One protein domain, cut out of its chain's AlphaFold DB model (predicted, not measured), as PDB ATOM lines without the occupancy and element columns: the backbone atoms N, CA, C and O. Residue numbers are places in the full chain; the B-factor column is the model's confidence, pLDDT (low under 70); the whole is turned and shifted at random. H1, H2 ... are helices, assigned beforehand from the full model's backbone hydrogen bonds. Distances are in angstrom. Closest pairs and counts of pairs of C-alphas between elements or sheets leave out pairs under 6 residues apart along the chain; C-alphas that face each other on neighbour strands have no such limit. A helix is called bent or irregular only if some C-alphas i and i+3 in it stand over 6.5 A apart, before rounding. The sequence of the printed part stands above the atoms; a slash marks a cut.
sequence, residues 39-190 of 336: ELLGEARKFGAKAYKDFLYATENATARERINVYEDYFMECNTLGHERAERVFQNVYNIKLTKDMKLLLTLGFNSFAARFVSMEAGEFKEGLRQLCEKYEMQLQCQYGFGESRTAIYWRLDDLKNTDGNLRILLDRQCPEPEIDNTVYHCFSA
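Overview. This is residues 39 to 190 of the 336 residues of an uncharacterized protein of Caenorhabditis elegans (UniProt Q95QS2). Picture one long helix, H6, through the middle of an elongated body; the hairpin of H1 and H2 packs on one end of it and reaches out beyond, H3 packs on one side, H7 and H8 on another, and H4, H5 and H9 form a loose cluster near its other end. At the hairpin's tip residues 60 to 66, of which 64 to 66 belong to H2, stick out. The printed part has 152 residues, with nine named helices, H1 to H9 in chain order, no named strand, and the class all helix. It is only just loose, close to compact, with a radius of gyration of the C-alphas of 18.1 A and spans of 59 by 32 by 27 A.

Arrangement. Begin at H1, residues 39 to 58, which forms a helical hairpin with H2, residues 64 to 80: the closest C-alphas, of Ala 51 and Tyr 74, are 5.9 A apart, at a shallow tilt of 26 degrees. With the hub H6, residues 122 to 145, they make an up and down bundle, each helix running against the one before it. Look at Arg 45 and Gly 145, the closest C-alphas of H1 and H6, 4.0 A apart; H2 touches H6 at Cys 78 and Gln 139, 5.5 A. H3, residues 83 to 95, touches H6 at Ala 86 and Gln 131, 5.1 A, at a tilt of 37 degrees, only just steep. H4, residues 100 to 108, touches H5, residues 114 to 117, at Met 102 and Ala 115, 5.4 A. H7, residues 150 to 163, forms a helical hairpin with H6, closest at Leu 140 and Ile 153, 6.8 A. H8, residues 165 to 174, touches H7 only at the corner and is about perpendicular to H6, at 87 degrees, closest at Leu 129 and Gln 174, 7.3 A. H9, residues 183 to 189, only just touches H4, with 3 pairs of C-alphas within 8 A, closest at Asp 101 and Ser 189, 6.8 A. Every O i to N i+4 pair is within hydrogen-bond range in H1, H4, H6, H7, H8 and H9; H2 has 7 of 13, H3 7 of 9, and H5 is too short for one.

Along the chain. Find C-alpha 39 at (-16.934, 48.973, 97.510); from there H1 runs 28.5 A. H2 spans 25.9 A and is irregular, with C-alphas 69 and 72 7.1 A apart; H3 is only just irregular, with C-alphas 85 and 88 6.9 A apart. H6 runs 34.4 A from C-alpha 122 at (-28.275, 36.445, 74.870), and H7 20.0 A. H9 ends at C-alpha 189, (-22.597, 33.999, 64.908).

Size, cuts and confidence. The C-alphas farthest apart, of Asn 61 and Ala 190, are 59.1 A apart. The printed part has no cut; the link H8 to H9 is short, the others are tight. No printed residue is under pLDDT 70.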
ATOM      1  N   GLU A  39     -17.586  49.867  96.565       92.36
ATOM      2  CA  GLU A  39     -16.934  48.973  97.510       92.36
ATOM      3  C   GLU A  39     -15.803  48.200  96.818       92.36
ATOM      4  O   GLU A  39     -14.690  48.156  97.340       92.36
ATOM      5  N   LEU A  40     -16.053  47.692  95.605       93.25
ATOM      6  CA  LEU A  40     -15.089  46.940  94.794       93.25
ATOM      7  C   LEU A  40     -14.046  47.855  94.142       93.25
ATOM      8  O   LEU A  40     -12.875  47.490  94.078       93.25
ATOM      9  N   LEU A  41     -14.434  49.068  93.726       93.42
ATOM     10  CA  LEU A  41     -13.485  50.116  93.317       93.42
ATOM     11  C   LEU A  41     -12.493  50.432  94.454       93.42
ATOM     12  O   LEU A  41     -11.288  50.566  94.228       93.42
ATOM     13  N   GLY A  42     -12.991  50.529  95.690       92.48
ATOM     14  CA  GLY A  42     -12.175  50.735  96.886       92.48
ATOM     15  C   GLY A  42     -11.319  49.521  97.262       92.48
ATOM     16  O   GLY A  42     -10.168  49.691  97.661       92.48
ATOM     17  N   GLU A  43     -11.853  48.307  97.132       93.68
ATOM     18  CA  GLU A  43     -11.136  47.048  97.372       93.68
ATOM     19  C   GLU A  43      -9.981  46.856  96.385       93.68
ATOM     20  O   GLU A  43      -8.848  46.643  96.813       93.68
ATOM     21  N   ALA A  44     -10.229  47.050  95.088       95.35
ATOM     22  CA  ALA A  44      -9.211  46.959  94.047       95.35
ATOM     23  C   ALA A  44      -8.040  47.920  94.295       95.35
ATOM     24  O   ALA A  44      -6.880  47.507  94.295       95.35
ATOM     25  N   ARG A  45      -8.329  49.190  94.613       94.10
ATOM     26  CA  ARG A  45      -7.289  50.173  94.963       94.10
ATOM     27  C   ARG A  45      -6.504  49.781  96.216       94.10
ATOM     28  O   ARG A  45      -5.294  49.986  96.256       94.10
ATOM     29  N   LYS A  46      -7.163  49.213  97.235       94.90
ATOM     30  CA  LYS A  46      -6.493  48.716  98.452       94.90
ATOM     31  C   LYS A  46      -5.599  47.510  98.163       94.90
ATOM     32  O   LYS A  46      -4.527  47.425  98.754       94.90
ATOM     33  N   PHE A  47      -6.012  46.618  97.261       95.69
ATOM     34  CA  PHE A  47      -5.196  45.491  96.812       95.69
ATOM     35  C   PHE A  47      -3.906  45.993  96.149       95.69
ATOM     36  O   PHE A  47      -2.818  45.633  96.590       95.69
ATOM     37  N   GLY A  48      -4.016  46.912  95.184       95.61
ATOM     38  CA  GLY A  48      -2.851  47.528  94.539       95.61
ATOM     39  C   GLY A  48      -1.933  48.258  95.523       95.61
ATOM     40  O   GLY A  48      -0.724  48.045  95.520       95.61
ATOM     41  N   ALA A  49      -2.503  49.051  96.435       95.34
ATOM     42  CA  ALA A  49      -1.732  49.767  97.454       95.34
ATOM     43  C   ALA A  49      -1.015  48.823  98.440       95.34
ATOM     44  O   ALA A  49       0.060  49.155  98.942       95.34
ATOM     45  N   LYS A  50      -1.586  47.638  98.710       95.91
ATOM     46  CA  LYS A  50      -0.918  46.573  99.466       95.91
ATOM     47  C   LYS A  50       0.246  45.990  98.660       95.91
ATOM     48  O   LYS A  50       1.352  45.970  99.184       95.91
ATOM     49  N   ALA A  51       0.026  45.575  97.412       94.52
ATOM     50  CA  ALA A  51       1.081  45.007  96.569       94.52
ATOM     51  C   ALA A  51       2.257  45.991  96.378       94.52
ATOM     52  O   ALA A  51       3.415  45.596  96.485       94.52
ATOM     53  N   TYR A  52       1.985  47.294  96.233       94.95
ATOM     54  CA  TYR A  52       3.029  48.325  96.194       94.95
ATOM     55  C   TYR A  52       3.787  48.469  97.523       94.95
ATOM     56  O   TYR A  52       5.007  48.631  97.536       94.95
ATOM     57  N   LYS A  53       3.097  48.372  98.667       94.52
ATOM     58  CA  LYS A  53       3.754  48.351  99.982       94.52
ATOM     59  C   LYS A  53       4.648  47.117 100.146       94.52
ATOM     60  O   LYS A  53       5.745  47.239 100.689       94.52
ATOM     61  N   ASP A  54       4.192  45.958  99.681       94.32
ATOM     62  CA  ASP A  54       4.942  44.705  99.759       94.32
ATOM     63  C   ASP A  54       6.181  44.749  98.837       94.32
ATOM     64  O   ASP A  54       7.270  44.374  99.274       94.32
ATOM     65  N   PHE A  55       6.064  45.343  97.640       94.54
ATOM     66  CA  PHE A  55       7.190  45.698  96.763       94.54
ATOM     67  C   PHE A  55       8.210  46.618  97.454       94.54
ATOM     68  O   PHE A  55       9.411  46.341  97.435       94.54
ATOM     69  N   LEU A  56       7.758  47.706  98.093       93.19
ATOM     70  CA  LEU A  56       8.650  48.637  98.796       93.19
ATOM     71  C   LEU A  56       9.392  47.962  99.956       93.19
ATOM     72  O   LEU A  56      10.574  48.230 100.154       93.19
ATOM     73  N   TYR A  57       8.725  47.075 100.698       94.00
ATOM     74  CA  TYR A  57       9.349  46.315 101.783       94.00
ATOM     75  C   TYR A  57      10.381  45.306 101.259       94.00
ATOM     76  O   TYR A  57      11.497  45.239 101.768       94.00
ATOM     77  N   ALA A  58      10.052  44.567 100.196       91.64
ATOM     78  CA  ALA A  58      10.969  43.612  99.574       91.64
ATOM     79  C   ALA A  58      12.199  44.276  98.926       91.64
ATOM     80  O   ALA A  58      13.233  43.629  98.761       91.64
ATOM     81  N   THR A  59      12.107  45.561  98.569       92.85
ATOM     82  CA  THR A  59      13.149  46.288  97.829       92.85
ATOM     83  C   THR A  59      13.807  47.441  98.594       92.85
ATOM     84  O   THR A  59      14.589  48.194  98.008       92.85
ATOM     85  N   GLU A  60      13.562  47.566  99.904       92.07
ATOM     86  CA  GLU A  60      14.073  48.658 100.750       92.07
ATOM     87  C   GLU A  60      15.597  48.849 100.604       92.07
ATOM     88  O   GLU A  60      16.072  49.954 100.326       92.07
ATOM     89  N   ASN A  61      16.346  47.743 100.676       93.49
ATOM     90  CA  ASN A  61      17.807  47.702 100.543       93.49
ATOM     91  C   ASN A  61      18.300  47.376  99.117       93.49
ATOM     92  O   ASN A  61      19.503  47.253  98.899       93.49
ATOM     93  N   ALA A  62      17.396  47.224  98.147       91.21
ATOM     94  CA  ALA A  62      17.737  46.835  96.782       91.21
ATOM     95  C   ALA A  62      18.209  48.035  95.947       91.21
ATOM     96  O   ALA A  62      17.696  49.155  96.073       91.21
ATOM     97  N   THR A  63      19.147  47.801  95.033       91.15
ATOM     98  CA  THR A  63      19.558  48.774  94.014       91.15
ATOM     99  C   THR A  63      18.395  49.132  93.081       91.15
ATOM    100  O   THR A  63      17.400  48.413  92.974       91.15
ATOM    101  N   ALA A  64      18.523  50.236  92.341       88.19
ATOM    102  CA  ALA A  64      17.525  50.617  91.338       88.19
ATOM    103  C   ALA A  64      17.333  49.541  90.247       88.19
ATOM    104  O   ALA A  64      16.223  49.365  89.754       88.19
ATOM    105  N   ARG A  65      18.390  48.788  89.901       86.86
ATOM    106  CA  ARG A  65      18.321  47.692  88.922       86.86
ATOM    107  C   ARG A  65      17.530  46.502  89.464       86.86
ATOM    108  O   ARG A  65      16.657  45.995  88.773       86.86
ATOM    109  N   GLU A  66      17.797  46.092  90.700       88.32
ATOM    110  CA  GLU A  66      17.055  45.007  91.357       88.32
ATOM    111  C   GLU A  66      15.576  45.370  91.548       88.32
ATOM    112  O   GLU A  66      14.717  44.540  91.270       88.32
ATOM    113  N   ARG A  67      15.268  46.627  91.910       87.94
ATOM    114  CA  ARG A  67      13.887  47.148  91.951       87.94
ATOM    115  C   ARG A  67      13.162  46.987  90.622       87.94
ATOM    116  O   ARG A  67      12.041  46.500  90.616       87.94
ATOM    117  N   ILE A  68      13.789  47.388  89.515       86.98
ATOM    118  CA  ILE A  68      13.196  47.270  88.174       86.98
ATOM    119  C   ILE A  68      12.949  45.798  87.823       86.98
ATOM    120  O   ILE A  68      11.875  45.475  87.329       86.98
ATOM    121  N   ASN A  69      13.895  44.907  88.139       86.87
ATOM    122  CA  ASN A  69      13.777  43.478  87.837       86.87
ATOM    123  C   ASN A  69      12.589  42.787  88.534       86.87
ATOM    124  O   ASN A  69      12.089  41.813  87.989       86.87
ATOM    125  N   VAL A  70      12.162  43.255  89.717       89.65
ATOM    126  CA  VAL A  70      11.038  42.661  90.478       89.65
ATOM    127  C   VAL A  70       9.758  43.502  90.445       89.65
ATOM    128  O   VAL A  70       8.729  43.069  90.955       89.65
ATOM    129  N   TYR A  71       9.791  44.709  89.869       88.91
ATOM    130  CA  TYR A  71       8.626  45.600  89.801       88.91
ATOM    131  C   TYR A  71       7.446  44.927  89.096       88.91
ATOM    132  O   TYR A  71       6.316  44.983  89.582       88.91
ATOM    133  N   GLU A  72       7.725  44.260  87.971       85.67
ATOM    134  CA  GLU A  72       6.707  43.562  87.190       85.67
ATOM    135  C   GLU A  72       6.048  42.436  87.997       85.67
ATOM    136  O   GLU A  72       4.830  42.325  87.941       85.67
ATOM    137  N   ASP A  73       6.776  41.671  88.817       88.75
ATOM    138  CA  ASP A  73       6.191  40.571  89.603       88.75
ATOM    139  C   ASP A  73       5.070  41.058  90.543       88.75
ATOM    140  O   ASP A  73       3.956  40.532  90.520       88.75
ATOM    141  N   TYR A  74       5.334  42.120  91.316       90.33
ATOM    142  CA  TYR A  74       4.354  42.718  92.232       90.33
ATOM    143  C   TYR A  74       3.233  43.461  91.496       90.33
ATOM    144  O   TYR A  74       2.072  43.406  91.904       90.33
ATOM    145  N   PHE A  75       3.553  44.148  90.399       87.87
ATOM    146  CA  PHE A  75       2.559  44.832  89.571       87.87
ATOM    147  C   PHE A  75       1.588  43.839  88.911       87.87
ATOM    148  O   PHE A  75       0.378  44.075  88.836       87.87
ATOM    149  N   MET A  76       2.102  42.691  88.464       88.87
ATOM    150  CA  MET A  76       1.329  41.646  87.796       88.87
ATOM    151  C   MET A  76       0.375  40.909  88.749       88.87
ATOM    152  O   MET A  76      -0.584  40.311  88.255       88.87
ATOM    153  N   GLU A  77       0.520  41.030  90.081       91.32
ATOM    154  CA  GLU A  77      -0.513  40.596  91.039       91.32
ATOM    155  C   GLU A  77      -1.880  41.224  90.712       91.32
ATOM    156  O   GLU A  77      -2.905  40.544  90.789       91.32
ATOM    157  N   CYS A  78      -1.912  42.485  90.257       92.98
ATOM    158  CA  CYS A  78      -3.156  43.152  89.867       92.98
ATOM    159  C   CYS A  78      -3.890  42.454  88.717       92.98
ATOM    160  O   CYS A  78      -5.113  42.545  88.648       92.98
ATOM    161  N   ASN A  79      -3.194  41.713  87.847       89.68
ATOM    162  CA  ASN A  79      -3.841  40.953  86.774       89.68
ATOM    163  C   ASN A  79      -4.562  39.696  87.284       89.68
ATOM    164  O   ASN A  79      -5.309  39.090  86.514       89.68
ATOM    165  N   THR A  80      -4.366  39.310  88.551       88.77
ATOM    166  CA  THR A  80      -5.089  38.188  89.168       88.77
ATOM    167  C   THR A  80      -6.456  38.594  89.729       88.77
ATOM    168  O   THR A  80      -7.348  37.756  89.868       88.77
ATOM    169  N   LEU A  81      -6.652  39.885  90.014       91.07
ATOM    170  CA  LEU A  81      -7.870  40.404  90.629       91.07
ATOM    171  C   LEU A  81      -9.074  40.302  89.679       91.07
ATOM    172  O   LEU A  81      -8.956  40.569  88.482       91.07
ATOM    173  N   GLY A  82     -10.243  39.932  90.206       88.76
ATOM    174  CA  GLY A  82     -11.466  39.790  89.416       88.76
ATOM    175  C   GLY A  82     -11.543  38.481  88.623       88.76
ATOM    176  O   GLY A  82     -12.524  38.267  87.904       88.76
ATOM    177  N   HIS A  83     -10.550  37.586  88.730       88.38
ATOM    178  CA  HIS A  83     -10.651  36.253  88.134       88.38
ATOM    179  C   HIS A  83     -11.847  35.494  88.695       88.38
ATOM    180  O   HIS A  83     -12.618  34.954  87.918       88.38
ATOM    181  N   GLU A  84     -12.080  35.536  90.004       88.09
ATOM    182  CA  GLU A  84     -13.218  34.898  90.670       88.09
ATOM    183  C   GLU A  84     -14.586  35.386  90.156       88.09
ATOM    184  O   GLU A  84     -15.548  34.619  90.147       88.09
ATOM    185  N   ARG A  85     -14.669  36.631  89.661       84.82
ATOM    186  CA  ARG A  85     -15.878  37.182  89.023       84.82
ATOM    187  C   ARG A  85     -16.081  36.688  87.600       84.82
ATOM    188  O   ARG A  85     -17.220  36.447  87.212       84.82
ATOM    189  N   ALA A  86     -15.000  36.545  86.837       89.75
ATOM    190  CA  ALA A  86     -15.040  36.102  85.444       89.75
ATOM    191  C   ALA A  86     -14.864  34.581  85.266       89.75
ATOM    192  O   ALA A  86     -15.064  34.061  84.171       89.75
ATOM    193  N   GLU A  87     -14.513  33.844  86.321       90.37
ATOM    194  CA  GLU A  87     -14.250  32.404  86.269       90.37
ATOM    195  C   GLU A  87     -15.469  31.644  85.744       90.37
ATOM    196  O   GLU A  87     -15.337  30.749  84.912       90.37
ATOM    197  N   ARG A  88     -16.678  32.063  86.140       88.57
ATOM    198  CA  ARG A  88     -17.925  31.468  85.654       88.57
ATOM    199  C   ARG A  88     -18.097  31.636  84.141       88.57
ATOM    200  O   ARG A  88     -18.433  30.655  83.480       88.57
ATOM    201  N   VAL A  89     -17.860  32.826  83.575       91.56
ATOM    202  CA  VAL A  89     -17.917  33.004  82.111       91.56
ATOM    203  C   VAL A  89     -16.792  32.240  81.409       91.56
ATOM    204  O   VAL A  89     -17.069  31.579  80.411       91.56
ATOM    205  N   PHE A  90     -15.563  32.212  81.942       92.59
ATOM    206  CA  PHE A  90     -14.483  31.404  81.358       92.59
ATOM    207  C   PHE A  90     -14.826  29.908  81.341       92.59
ATOM    208  O   PHE A  90     -14.745  29.281  80.283       92.59
ATOM    209  N   GLN A  91     -15.271  29.340  82.463       92.44
ATOM    210  CA  GLN A  91     -15.687  27.939  82.551       92.44
ATOM    211  C   GLN A  91     -16.859  27.630  81.615       92.44
ATOM    212  O   GLN A  91     -16.783  26.666  80.851       92.44
ATOM    213  N   ASN A  92     -17.911  28.456  81.614       92.04
ATOM    214  CA  ASN A  92     -19.051  28.289  80.710       92.04
ATOM    215  C   ASN A  92     -18.595  28.279  79.243       92.04
ATOM    216  O   ASN A  92     -18.911  27.344  78.507       92.04
ATOM    217  N   VAL A  93     -17.786  29.263  78.834       94.96
ATOM    218  CA  VAL A  93     -17.269  29.362  77.464       94.96
ATOM    219  C   VAL A  93     -16.401  28.155  77.103       94.96
ATOM    220  O   VAL A  93     -16.589  27.582  76.033       94.96
ATOM    221  N   TYR A  94     -15.480  27.709  77.959       93.36
ATOM    222  CA  TYR A  94     -14.621  26.564  77.630       93.36
ATOM    223  C   TYR A  94     -15.363  25.217  77.615       93.36
ATOM    224  O   TYR A  94     -15.004  24.346  76.818       93.36
ATOM    225  N   ASN A  95     -16.427  25.071  78.410       94.00
ATOM    226  CA  ASN A  95     -17.269  23.872  78.442       94.00
ATOM    227  C   ASN A  95     -18.204  23.742  77.221       94.00
ATOM    228  O   ASN A  95     -18.677  22.642  76.924       94.00
ATOM    229  N   ILE A  96     -18.447  24.822  76.467       93.67
ATOM    230  CA  ILE A  96     -19.260  24.771  75.244       93.67
ATOM    231  C   ILE A  96     -18.556  23.941  74.154       93.67
ATOM    232  O   ILE A  96     -17.436  24.219  73.703       93.67
ATOM    233  N   LYS A  97     -19.255  22.908  73.673       94.30
ATOM    234  CA  LYS A  97     -18.813  22.061  72.558       94.30
ATOM    235  C   LYS A  97     -18.894  22.835  71.239       94.30
ATOM    236  O   LYS A  97     -19.947  23.356  70.892       94.30
ATOM    237  N   LEU A  98     -17.809  22.827  70.461       94.19
ATOM    238  CA  LEU A  98     -17.747  23.501  69.158       94.19
ATOM    239  C   LEU A  98     -18.810  22.977  68.176       94.19
ATOM    240  O   LEU A  98     -18.694  21.854  67.663       94.19
ATOM    241  N   THR A  99     -19.793  23.827  67.873       95.15
ATOM    242  CA  THR A  99     -20.789  23.632  66.809       95.15
ATOM    243  C   THR A  99     -20.150  23.772  65.419       95.15
ATOM    244  O   THR A  99     -18.937  23.962  65.284       95.15
ATOM    245  N   LYS A 100     -20.948  23.635  64.352       95.06
ATOM    246  CA  LYS A 100     -20.481  23.875  62.978       95.06
ATOM    247  C   LYS A 100     -20.143  25.352  62.761       95.06
ATOM    248  O   LYS A 100     -19.040  25.651  62.313       95.06
ATOM    249  N   ASP A 101     -21.033  26.247  63.181       95.71
ATOM    250  CA  ASP A 101     -20.867  27.696  63.050       95.71
ATOM    251  C   ASP A 101     -19.644  28.215  63.821       95.71
ATOM    252  O   ASP A 101     -18.801  28.901  63.244       95.71
ATOM    253  N   MET A 102     -19.430  27.761  65.063       96.56
ATOM    254  CA  MET A 102     -18.226  28.106  65.838       96.56
ATOM    255  C   MET A 102     -16.926  27.693  65.120       96.56
ATOM    256  O   MET A 102     -15.921  28.401  65.180       96.56
ATOM    257  N   LYS A 103     -16.916  26.556  64.405       95.71
ATOM    258  CA  LYS A 103     -15.750  26.109  63.613       95.71
ATOM    259  C   LYS A 103     -15.535  26.949  62.354       95.71
ATOM    260  O   LYS A 103     -14.392  27.096  61.916       95.71
ATOM    261  N   LEU A 104     -16.601  27.503  61.783       96.06
ATOM    262  CA  LEU A 104     -16.502  28.444  60.673       96.06
ATOM    263  C   LEU A 104     -15.955  29.795  61.158       96.06
ATOM    264  O   LEU A 104     -14.997  30.274  60.560       96.06
ATOM    265  N   LEU A 105     -16.404  30.326  62.304       95.75
ATOM    266  CA  LEU A 105     -15.804  31.519  62.936       95.75
ATOM    267  C   LEU A 105     -14.290  31.343  63.204       95.75
ATOM    268  O   LEU A 105     -13.487  32.203  62.835       95.75
ATOM    269  N   LEU A 106     -13.868  30.190  63.743       93.25
ATOM    270  CA  LEU A 106     -12.444  29.818  63.913       93.25
ATOM    271  C   LEU A 106     -11.643  29.763  62.591       93.25
ATOM    272  O   LEU A 106     -10.406  29.859  62.582       93.25
ATOM    273  N   THR A 107     -12.339  29.553  61.472       92.23
ATOM    274  CA  THR A 107     -11.760  29.527  60.123       92.23
ATOM    275  C   THR A 107     -11.678  30.936  59.530       92.23
ATOM    276  O   THR A 107     -10.687  31.234  58.874       92.23
ATOM    277  N   LEU A 108     -12.640  31.818  59.830       92.24
ATOM    278  CA  LEU A 108     -12.589  33.246  59.488       92.24
ATOM    279  C   LEU A 108     -11.471  33.992  60.231       92.24
ATOM    280  O   LEU A 108     -10.853  34.889  59.670       92.24
ATOM    281  N   GLY A 109     -11.161  33.586  61.466       89.84
ATOM    282  CA  GLY A 109     -10.024  34.121  62.226       89.84
ATOM    283  C   GLY A 109     -10.280  34.349  63.711       89.84
ATOM    284  O   GLY A 109      -9.322  34.617  64.434       89.84
ATOM    285  N   PHE A 110     -11.521  34.190  64.180       93.09
ATOM    286  CA  PHE A 110     -11.861  34.312  65.597       93.09
ATOM    287  C   PHE A 110     -11.015  33.376  66.465       93.09
ATOM    288  O   PHE A 110     -10.741  32.228  66.098       93.09
ATOM    289  N   ASN A 111     -10.646  33.844  67.660       90.92
ATOM    290  CA  ASN A 111     -10.045  32.985  68.672       90.92
ATOM    291  C   ASN A 111     -11.104  32.048  69.299       90.92
ATOM    292  O   ASN A 111     -12.314  32.230  69.147       90.92
ATOM    293  N   SER A 112     -10.651  31.012  70.006       92.43
ATOM    294  CA  SER A 112     -11.523  29.954  70.532       92.43
ATOM    295  C   SER A 112     -12.429  30.356  71.692       92.43
ATOM    296  O   SER A 112     -13.393  29.634  71.955       92.43
ATOM    297  N   PHE A 113     -12.112  31.450  72.387       94.15
ATOM    298  CA  PHE A 113     -12.980  32.034  73.403       94.15
ATOM    299  C   PHE A 113     -14.076  32.847  72.709       94.15
ATOM    300  O   PHE A 113     -15.249  32.499  72.815       94.15
ATOM    301  N   ALA A 114     -13.684  33.827  71.888       94.64
ATOM    302  CA  ALA A 114     -14.580  34.706  71.145       94.64
ATOM    303  C   ALA A 114     -15.605  33.926  70.310       94.64
ATOM    304  O   ALA A 114     -16.801  34.118  70.495       94.64
ATOM    305  N   ALA A 115     -15.159  32.966  69.487       95.93
ATOM    306  CA  ALA A 115     -16.028  32.156  68.625       95.93
ATOM    307  C   ALA A 115     -17.105  31.354  69.376       95.93
ATOM    308  O   ALA A 115     -18.089  30.954  68.766       95.93
ATOM    309  N   ARG A 116     -16.912  31.072  70.670       96.59
ATOM    310  CA  ARG A 116     -17.923  30.430  71.520       96.59
ATOM    311  C   ARG A 116     -18.758  31.456  72.273       96.59
ATOM    312  O   ARG A 116     -19.966  31.291  72.356       96.59
ATOM    313  N   PHE A 117     -18.112  32.496  72.795       96.38
ATOM    314  CA  PHE A 117     -18.729  33.543  73.597       96.38
ATOM    315  C   PHE A 117     -19.811  34.299  72.810       96.38
ATOM    316  O   PHE A 117     -20.941  34.393  73.275       96.38
ATOM    317  N   VAL A 118     -19.532  34.711  71.565       95.72
ATOM    318  CA  VAL A 118     -20.524  35.382  70.691       95.72
ATOM    319  C   VAL A 118     -21.672  34.468  70.233       95.72
ATOM    320  O   VAL A 118     -22.663  34.950  69.689       95.72
ATOM    321  N   SER A 119     -21.539  33.154  70.440       94.95
ATOM    322  CA  SER A 119     -22.537  32.117  70.134       94.95
ATOM    323  C   SER A 119     -23.238  31.564  71.386       94.95
ATOM    324  O   SER A 119     -23.884  30.520  71.302       94.95
ATOM    325  N   MET A 120     -23.088  32.212  72.546       94.02
ATOM    326  CA  MET A 120     -23.893  31.916  73.739       94.02
ATOM    327  C   MET A 120     -25.322  32.457  73.589       94.02
ATOM    328  O   MET A 120     -25.601  33.256  72.697       94.02
ATOM    329  N   GLU A 121     -26.222  32.063  74.490       92.50
ATOM    330  CA  GLU A 121     -27.554  32.669  74.587       92.50
ATOM    331  C   GLU A 121     -27.467  34.119  75.091       92.50
ATOM    332  O   GLU A 121     -26.622  34.447  75.927       92.50
ATOM    333  N   ALA A 122     -28.368  34.996  74.636       91.87
ATOM    334  CA  ALA A 122     -28.275  36.445  74.870       91.87
ATOM    335  C   ALA A 122     -28.183  36.854  76.352       91.87
ATOM    336  O   ALA A 122     -27.450  37.781  76.706       91.87
ATOM    337  N   GLY A 123     -28.889  36.139  77.236       92.02
ATOM    338  CA  GLY A 123     -28.809  36.363  78.682       92.02
ATOM    339  C   GLY A 123     -27.443  36.001  79.273       92.02
ATOM    340  O   GLY A 123     -26.924  36.735  80.111       92.02
ATOM    341  N   GLU A 124     -26.832  34.907  78.808       92.99
ATOM    342  CA  GLU A 124     -25.499  34.489  79.251       92.99
ATOM    343  C   GLU A 124     -24.399  35.377  78.663       92.99
ATOM    344  O   GLU A 124     -23.439  35.696  79.361       92.99
ATOM    345  N   PHE A 125     -24.554  35.821  77.411       94.10
ATOM    346  CA  PHE A 125     -23.636  36.757  76.769       94.10
ATOM    347  C   PHE A 125     -23.594  38.096  77.516       94.10
ATOM    348  O   PHE A 125     -22.519  38.541  77.916       94.10
ATOM    349  N   LYS A 126     -24.760  38.702  77.799       94.06
ATOM    350  CA  LYS A 126     -24.848  39.967  78.552       94.06
ATOM    351  C   LYS A 126     -24.255  39.851  79.961       94.06
ATOM    352  O   LYS A 126     -23.517  40.733  80.398       94.06
ATOM    353  N   GLU A 127     -24.542  38.758  80.663       93.51
ATOM    354  CA  GLU A 127     -23.982  38.486  81.991       93.51
ATOM    355  C   GLU A 127     -22.462  38.237  81.945       93.51
ATOM    356  O   GLU A 127     -21.726  38.700  82.816       93.51
ATOM    357  N   GLY A 128     -21.964  37.572  80.900       95.06
ATOM    358  CA  GLY A 128     -20.534  37.392  80.668       95.06
ATOM    359  C   GLY A 128     -19.805  38.704  80.370       95.06
ATOM    360  O   GLY A 128     -18.730  38.932  80.920       95.06
ATOM    361  N   LEU A 129     -20.404  39.605  79.580       95.30
ATOM    362  CA  LEU A 129     -19.864  40.951  79.348       95.30
ATOM    363  C   LEU A 129     -19.747  41.733  80.658       95.30
ATOM    364  O   LEU A 129     -18.689  42.293  80.937       95.30
ATOM    365  N   ARG A 130     -20.789  41.698  81.500       95.01
ATOM    366  CA  ARG A 130     -20.775  42.315  82.835       95.01
ATOM    367  C   ARG A 130     -19.597  41.807  83.675       95.01
ATOM    368  O   ARG A 130     -18.847  42.613  84.220       95.01
ATOM    369  N   GLN A 131     -19.403  40.488  83.751       95.24
ATOM    370  CA  GLN A 131     -18.299  39.872  84.502       95.24
ATOM    371  C   GLN A 131     -16.916  40.263  83.953       95.24
ATOM    372  O   GLN A 131     -16.001  40.538  84.733       95.24
ATOM    373  N   LEU A 132     -16.753  40.322  82.626       95.46
ATOM    374  CA  LEU A 132     -15.499  40.736  81.991       95.46
ATOM    375  C   LEU A 132     -15.200  42.224  82.235       95.46
ATOM    376  O   LEU A 132     -14.068  42.557  82.584       95.46
ATOM    377  N   CYS A 133     -16.195  43.107  82.124       95.80
ATOM    378  CA  CYS A 133     -16.039  44.530  82.424       95.80
ATOM    379  C   CYS A 133     -15.707  44.784  83.900       95.80
ATOM    380  O   CYS A 133     -14.799  45.560  84.191       95.80
ATOM    381  N   GLU A 134     -16.370  44.089  84.834       95.45
ATOM    382  CA  GLU A 134     -16.035  44.164  86.263       95.45
ATOM    383  C   GLU A 134     -14.597  43.721  86.533       95.45
ATOM    384  O   GLU A 134     -13.875  44.419  87.246       95.45
ATOM    385  N   LYS A 135     -14.155  42.611  85.923       95.43
ATOM    386  CA  LYS A 135     -12.765  42.154  86.012       95.43
ATOM    387  C   LYS A 135     -11.803  43.244  85.530       95.43
ATOM    388  O   LYS A 135     -10.942  43.655  86.300       95.43
ATOM    389  N   TYR A 136     -11.923  43.723  84.289       94.82
ATOM    390  CA  TYR A 136     -10.952  44.682  83.745       94.82
ATOM    391  C   TYR A 136     -10.946  46.014  84.500       94.82
ATOM    392  O   TYR A 136      -9.870  46.540  84.774       94.82
ATOM    393  N   GLU A 137     -12.106  46.517  84.927       95.15
ATOM    394  CA  GLU A 137     -12.181  47.703  85.782       95.15
ATOM    395  C   GLU A 137     -11.448  47.484  87.115       95.15
ATOM    396  O   GLU A 137     -10.609  48.303  87.488       95.15
ATOM    397  N   MET A 138     -11.670  46.357  87.804       95.32
ATOM    398  CA  MET A 138     -10.937  46.030  89.035       95.32
ATOM    399  C   MET A 138      -9.420  45.958  88.802       95.32
ATOM    400  O   MET A 138      -8.655  46.487  89.607       95.32
ATOM    401  N   GLN A 139      -8.963  45.375  87.691       94.79
ATOM    402  CA  GLN A 139      -7.531  45.276  87.375       94.79
ATOM    403  C   GLN A 139      -6.891  46.657  87.149       94.79
ATOM    404  O   GLN A 139      -5.854  46.956  87.740       94.79
ATOM    405  N   LEU A 140      -7.541  47.542  86.387       94.17
ATOM    406  CA  LEU A 140      -7.065  48.914  86.143       94.17
ATOM    407  C   LEU A 140      -7.055  49.758  87.433       94.17
ATOM    408  O   LEU A 140      -6.146  50.554  87.670       94.17
ATOM    409  N   GLN A 141      -8.042  49.557  88.305       94.35
ATOM    410  CA  GLN A 141      -8.147  50.240  89.600       94.35
ATOM    411  C   GLN A 141      -7.116  49.730  90.610       94.35
ATOM    412  O   GLN A 141      -6.620  50.506  91.429       94.35
ATOM    413  N   CYS A 142      -6.748  48.451  90.524       94.81
ATOM    414  CA  CYS A 142      -5.613  47.893  91.244       94.81
ATOM    415  C   CYS A 142      -4.300  48.527  90.778       94.81
ATOM    416  O   CYS A 142      -3.551  49.022  91.614       94.81
ATOM    417  N   GLN A 143      -4.062  48.628  89.468       93.93
ATOM    418  CA  GLN A 143      -2.867  49.287  88.922       93.93
ATOM    419  C   GLN A 143      -2.780  50.759  89.374       93.93
ATOM    420  O   GLN A 143      -1.728  51.208  89.826       93.93
ATOM    421  N   TYR A 144      -3.904  51.487  89.393       92.88
ATOM    422  CA  TYR A 144      -3.958  52.838  89.973       92.88
ATOM    423  C   TYR A 144      -3.637  52.860  91.476       92.88
ATOM    424  O   TYR A 144      -2.927  53.741  91.955       92.88
ATOM    425  N   GLY A 145      -4.140  51.879  92.233       92.81
ATOM    426  CA  GLY A 145      -3.822  51.698  93.652       92.81
ATOM    427  C   GLY A 145      -2.352  51.358  93.914       92.81
ATOM    428  O   GLY A 145      -1.809  51.784  94.929       92.81
ATOM    429  N   PHE A 146      -1.706  50.650  92.984       93.33
ATOM    430  CA  PHE A 146      -0.274  50.332  93.000       93.33
ATOM    431  C   PHE A 146       0.614  51.572  92.794       93.33
ATOM    432  O   PHE A 146       1.812  51.532  93.050       93.33
ATOM    433  N   GLY A 147       0.032  52.699  92.373       89.79
ATOM    434  CA  GLY A 147       0.740  53.958  92.155       89.79
ATOM    435  C   GLY A 147       0.958  54.308  90.685       89.79
ATOM    436  O   GLY A 147       1.623  55.309  90.412       89.79
ATOM    437  N   GLU A 148       0.388  53.547  89.742       89.74
ATOM    438  CA  GLU A 148       0.448  53.933  88.334       89.74
ATOM    439  C   GLU A 148      -0.269  55.256  88.074       89.74
ATOM    440  O   GLU A 148      -1.373  55.529  88.556       89.74
ATOM    441  N   SER A 149       0.356  56.088  87.243       89.12
ATOM    442  CA  SER A 149      -0.268  57.330  86.793       89.12
ATOM    443  C   SER A 149      -1.472  57.034  85.890       89.12
ATOM    444  O   SER A 149      -1.473  56.052  85.146       89.12
ATOM    445  N   ARG A 150      -2.478  57.927  85.853       88.55
ATOM    446  CA  ARG A 150      -3.583  57.800  84.875       88.55
ATOM    447  C   ARG A 150      -3.052  57.681  83.441       88.55
ATOM    448  O   ARG A 150      -3.596  56.914  82.662       88.55
ATOM    449  N   THR A 151      -1.968  58.388  83.120       90.68
ATOM    450  CA  THR A 151      -1.283  58.300  81.824       90.68
ATOM    451  C   THR A 151      -0.791  56.881  81.532       90.68
ATOM    452  O   THR A 151      -1.085  56.360  80.465       90.68
ATOM    453  N   ALA A 152      -0.095  56.232  82.470       89.90
ATOM    454  CA  ALA A 152       0.397  54.861  82.306       89.90
ATOM    455  C   ALA A 152      -0.744  53.836  82.170       89.90
ATOM    456  O   ALA A 152      -0.668  52.931  81.342       89.90
ATOM    457  N   ILE A 153      -1.847  54.033  82.896       90.82
ATOM    458  CA  ILE A 153      -3.065  53.224  82.741       90.82
ATOM    459  C   ILE A 153      -3.669  53.388  81.342       90.82
ATOM    460  O   ILE A 153      -4.075  52.395  80.743       90.82
ATOM    461  N   TYR A 154      -3.705  54.606  80.792       92.13
ATOM    462  CA  TYR A 154      -4.162  54.817  79.416       92.13
ATOM    463  C   TYR A 154      -3.223  54.156  78.394       92.13
ATOM    464  O   TYR A 154      -3.713  53.439  77.527       92.13
ATOM    465  N   TRP A 155      -1.897  54.239  78.566       90.79
ATOM    466  CA  TRP A 155      -0.949  53.468  77.743       90.79
ATOM    467  C   TRP A 155      -1.185  51.952  77.820       90.79
ATOM    468  O   TRP A 155      -1.093  51.264  76.805       90.79
ATOM    469  N   ARG A 156      -1.516  51.414  79.002       87.94
ATOM    470  CA  ARG A 156      -1.839  49.988  79.166       87.94
ATOM    471  C   ARG A 156      -3.179  49.616  78.531       87.94
ATOM    472  O   ARG A 156      -3.290  48.538  77.955       87.94
ATOM    473  N   LEU A 157      -4.181  50.490  78.603       92.40
ATOM    474  CA  LEU A 157      -5.435  50.317  77.869       92.40
ATOM    475  C   LEU A 157      -5.180  50.270  76.364       92.40
ATOM    476  O   LEU A 157      -5.678  49.360  75.709       92.40
ATOM    477  N   ASP A 158      -4.371  51.179  75.830       92.33
ATOM    478  CA  ASP A 158      -4.034  51.200  74.408       92.33
ATOM    479  C   ASP A 158      -3.246  49.944  73.996       92.33
ATOM    480  O   ASP A 158      -3.526  49.358  72.954       92.33
ATOM    481  N   ASP A 159      -2.321  49.452  74.823       89.66
ATOM    482  CA  ASP A 159      -1.625  48.179  74.590       89.66
ATOM    483  C   ASP A 159      -2.592  46.974  74.563       89.66
ATOM    484  O   ASP A 159      -2.546  46.164  73.634       89.66
ATOM    485  N   LEU A 160      -3.547  46.887  75.501       90.78
ATOM    486  CA  LEU A 160      -4.596  45.852  75.492       90.78
ATOM    487  C   LEU A 160      -5.484  45.946  74.238       90.78
ATOM    488  O   LEU A 160      -5.732  44.938  73.574       90.78
ATOM    489  N   LYS A 161      -5.919  47.159  73.878       92.82
ATOM    490  CA  LYS A 161      -6.741  47.433  72.687       92.82
ATOM    491  C   LYS A 161      -6.008  47.144  71.379       92.82
ATOM    492  O   LYS A 161      -6.655  46.803  70.400       92.82
ATOM    493  N   ASN A 162      -4.682  47.255  71.337       89.56
ATOM    494  CA  ASN A 162      -3.885  46.964  70.141       89.56
ATOM    495  C   ASN A 162      -3.462  45.486  70.029       89.56
ATOM    496  O   ASN A 162      -3.075  45.038  68.945       89.56
ATOM    497  N   THR A 163      -3.540  44.711  71.119       87.67
ATOM    498  CA  THR A 163      -3.082  43.310  71.170       87.67
ATOM    499  C   THR A 163      -4.195  42.262  71.088       87.67
ATOM    500  O   THR A 163      -3.906  41.147  70.648       87.67
ATOM    501  N   ASP A 164      -5.448  42.599  71.415       90.46
ATOM    502  CA  ASP A 164      -6.624  41.742  71.189       90.46
ATOM    503  C   ASP A 164      -7.852  42.577  70.786       90.46
ATOM    504  O   ASP A 164      -8.369  43.381  71.563       90.46
ATOM    505  N   GLY A 165      -8.371  42.343  69.579       93.03
ATOM    506  CA  GLY A 165      -9.571  43.014  69.077       93.03
ATOM    507  C   GLY A 165     -10.828  42.819  69.912       93.03
ATOM    508  O   GLY A 165     -11.669  43.712  69.964       93.03
ATOM    509  N   ASN A 166     -10.947  41.698  70.623       94.01
ATOM    510  CA  ASN A 166     -12.067  41.456  71.530       94.01
ATOM    511  C   ASN A 166     -11.958  42.346  72.769       94.01
ATOM    512  O   ASN A 166     -12.974  42.835  73.254       94.01
ATOM    513  N   LEU A 167     -10.736  42.613  73.246       94.20
ATOM    514  CA  LEU A 167     -10.505  43.584  74.314       94.20
ATOM    515  C   LEU A 167     -10.708  45.017  73.823       94.20
ATOM    516  O   LEU A 167     -11.268  45.810  74.570       94.20
ATOM    517  N   ARG A 168     -10.355  45.341  72.569       95.09
ATOM    518  CA  ARG A 168     -10.711  46.637  71.963       95.09
ATOM    519  C   ARG A 168     -12.219  46.870  71.999       95.09
ATOM    520  O   ARG A 168     -12.671  47.839  72.593       95.09
ATOM    521  N   ILE A 169     -12.996  45.939  71.448       94.79
ATOM    522  CA  ILE A 169     -14.465  46.012  71.420       94.79
ATOM    523  C   ILE A 169     -15.055  46.078  72.842       94.79
ATOM    524  O   ILE A 169     -15.950  46.882  73.110       94.79
ATOM    525  N   LEU A 170     -14.535  45.270  73.769       95.43
ATOM    526  CA  LEU A 170     -14.975  45.262  75.162       95.43
ATOM    527  C   LEU A 170     -14.746  46.629  75.833       95.43
ATOM    528  O   LEU A 170     -15.668  47.184  76.428       95.43
ATOM    529  N   LEU A 171     -13.535  47.182  75.715       95.34
ATOM    530  CA  LEU A 171     -13.092  48.379  76.437       95.34
ATOM    531  C   LEU A 171     -13.526  49.700  75.782       95.34
ATOM    532  O   LEU A 171     -13.730  50.672  76.503       95.34
ATOM    533  N   ASP A 172     -13.667  49.751  74.453       93.99
ATOM    534  CA  ASP A 172     -14.112  50.952  73.725       93.99
ATOM    535  C   ASP A 172     -15.640  51.066  73.634       93.99
ATOM    536  O   ASP A 172     -16.152  52.173  73.491       93.99
ATOM    537  N   ARG A 173     -16.375  49.943  73.698       93.40
ATOM    538  CA  ARG A 173     -17.823  49.912  73.423       93.40
ATOM    539  C   ARG A 173     -18.648  49.248  74.526       93.40
ATOM    540  O   ARG A 173     -19.566  49.864  75.054       93.40
ATOM    541  N   GLN A 174     -18.359  47.998  74.887       94.80
ATOM    542  CA  GLN A 174     -19.280  47.217  75.732       94.80
ATOM    543  C   GLN A 174     -19.235  47.595  77.222       94.80
ATOM    544  O   GLN A 174     -20.269  47.549  77.887       94.80
ATOM    545  N   CYS A 175     -18.073  47.986  77.751       95.87
ATOM    546  CA  CYS A 175     -17.957  48.480  79.125       95.87
ATOM    547  C   CYS A 175     -18.411  49.945  79.286       95.87
ATOM    548  O   CYS A 175     -19.118  50.218  80.259       95.87
ATOM    549  N   PRO A 176     -18.111  50.873  78.352       94.87
ATOM    550  CA  PRO A 176     -18.678  52.223  78.398       94.87
ATOM    551  C   PRO A 176     -20.202  52.264  78.204       94.87
ATOM    552  O   PRO A 176     -20.863  53.115  78.797       94.87
ATOM    553  N   GLU A 177     -20.782  51.337  77.427       93.54
ATOM    554  CA  GLU A 177     -22.224  51.296  77.133       93.54
ATOM    555  C   GLU A 177     -22.874  49.928  77.469       93.54
ATOM    556  O   GLU A 177     -23.242  49.171  76.570       93.54
ATOM    557  N   PRO A 178     -23.107  49.578  78.753       87.58
ATOM    558  CA  PRO A 178     -23.535  48.218  79.131       87.58
ATOM    559  C   PRO A 178     -24.979  47.829  78.756       87.58
ATOM    560  O   PRO A 178     -25.379  46.680  78.949       87.58
ATOM    561  N   GLU A 179     -25.781  48.772  78.249       88.12
ATOM    562  CA  GLU A 179     -27.120  48.516  77.680       88.12
ATOM    563  C   GLU A 179     -27.139  48.593  76.149       88.12
ATOM    564  O   GLU A 179     -28.219  48.588  75.559       88.12
ATOM    565  N   ILE A 180     -25.972  48.675  75.498       88.23
ATOM    566  CA  ILE A 180     -25.900  48.686  74.039       88.23
ATOM    567  C   ILE A 180     -26.548  47.427  73.460       88.23
ATOM    568  O   ILE A 180     -26.474  46.338  74.048       88.23
ATOM    569  N   ASP A 181     -27.188  47.565  72.301       87.80
ATOM    570  CA  ASP A 181     -27.722  46.403  71.609       87.80
ATOM    571  C   ASP A 181     -26.563  45.476  71.209       87.80
ATOM    572  O   ASP A 181     -25.567  45.886  70.610       87.80
ATOM    573  N   ASN A 182     -26.684  44.218  71.624       89.00
ATOM    574  CA  ASN A 182     -25.721  43.152  71.389       89.00
ATOM    575  C   ASN A 182     -26.320  42.038  70.499       89.00
ATOM    576  O   ASN A 182     -25.678  41.013  70.277       89.00
ATOM    577  N   THR A 183     -27.523  42.220  69.939       91.32
ATOM    578  CA  THR A 183     -28.135  41.271  68.987       91.32
ATOM    579  C   THR A 183     -27.269  41.037  67.745       91.32
ATOM    580  O   THR A 183     -27.272  39.933  67.195       91.32
ATOM    581  N   VAL A 184     -26.455  42.027  67.363       93.74
ATOM    582  CA  VAL A 184     -25.461  41.945  66.283       93.74
ATOM    583  C   VAL A 184     -24.540  40.720  66.409       93.74
ATOM    584  O   VAL A 184     -24.288  40.046  65.410       93.74
ATOM    585  N   TYR A 185     -24.116  40.363  67.630       95.00
ATOM    586  CA  TYR A 185     -23.241  39.212  67.890       95.00
ATOM    587  C   TYR A 185     -23.927  37.888  67.559       95.00
ATOM    588  O   TYR A 185     -23.320  37.025  66.927       95.00
ATOM    589  N   HIS A 186     -25.203  37.747  67.920       93.71
ATOM    590  CA  HIS A 186     -25.992  36.565  67.577       93.71
ATOM    591  C   HIS A 186     -26.306  36.510  66.077       93.71
ATOM    592  O   HIS A 186     -26.312  35.426  65.502       93.71
ATOM    593  N   CYS A 187     -26.503  37.661  65.421       95.63
ATOM    594  CA  CYS A 187     -26.763  37.705  63.982       95.63
ATOM    595  C   CYS A 187     -25.606  37.115  63.163       95.63
ATOM    596  O   CYS A 187     -25.832  36.232  62.331       95.63
ATOM    597  N   PHE A 188     -24.363  37.564  63.396       95.83
ATOM    598  CA  PHE A 188     -23.224  37.054  62.624       95.83
ATOM    599  C   PHE A 188     -22.713  35.699  63.128       95.83
ATOM    600  O   PHE A 188     -22.017  35.006  62.384       95.83
ATOM    601  N   SER A 189     -23.035  35.288  64.359       95.86
ATOM    602  CA  SER A 189     -22.597  33.999  64.908       95.86
ATOM    603  C   SER A 189     -23.566  32.835  64.660       95.86
ATOM    604  O   SER A 189     -23.158  31.680  64.807       95.86
ATOM    605  N   ALA A 190     -24.808  33.112  64.244       93.90
ATOM    606  CA  ALA A 190     -25.822  32.112  63.913       93.90
ATOM    607  C   ALA A 190     -26.001  31.926  62.396       93.90
ATOM    608  O   ALA A 190     -26.179  32.879  61.630       93.90
TER     609      ALA A 190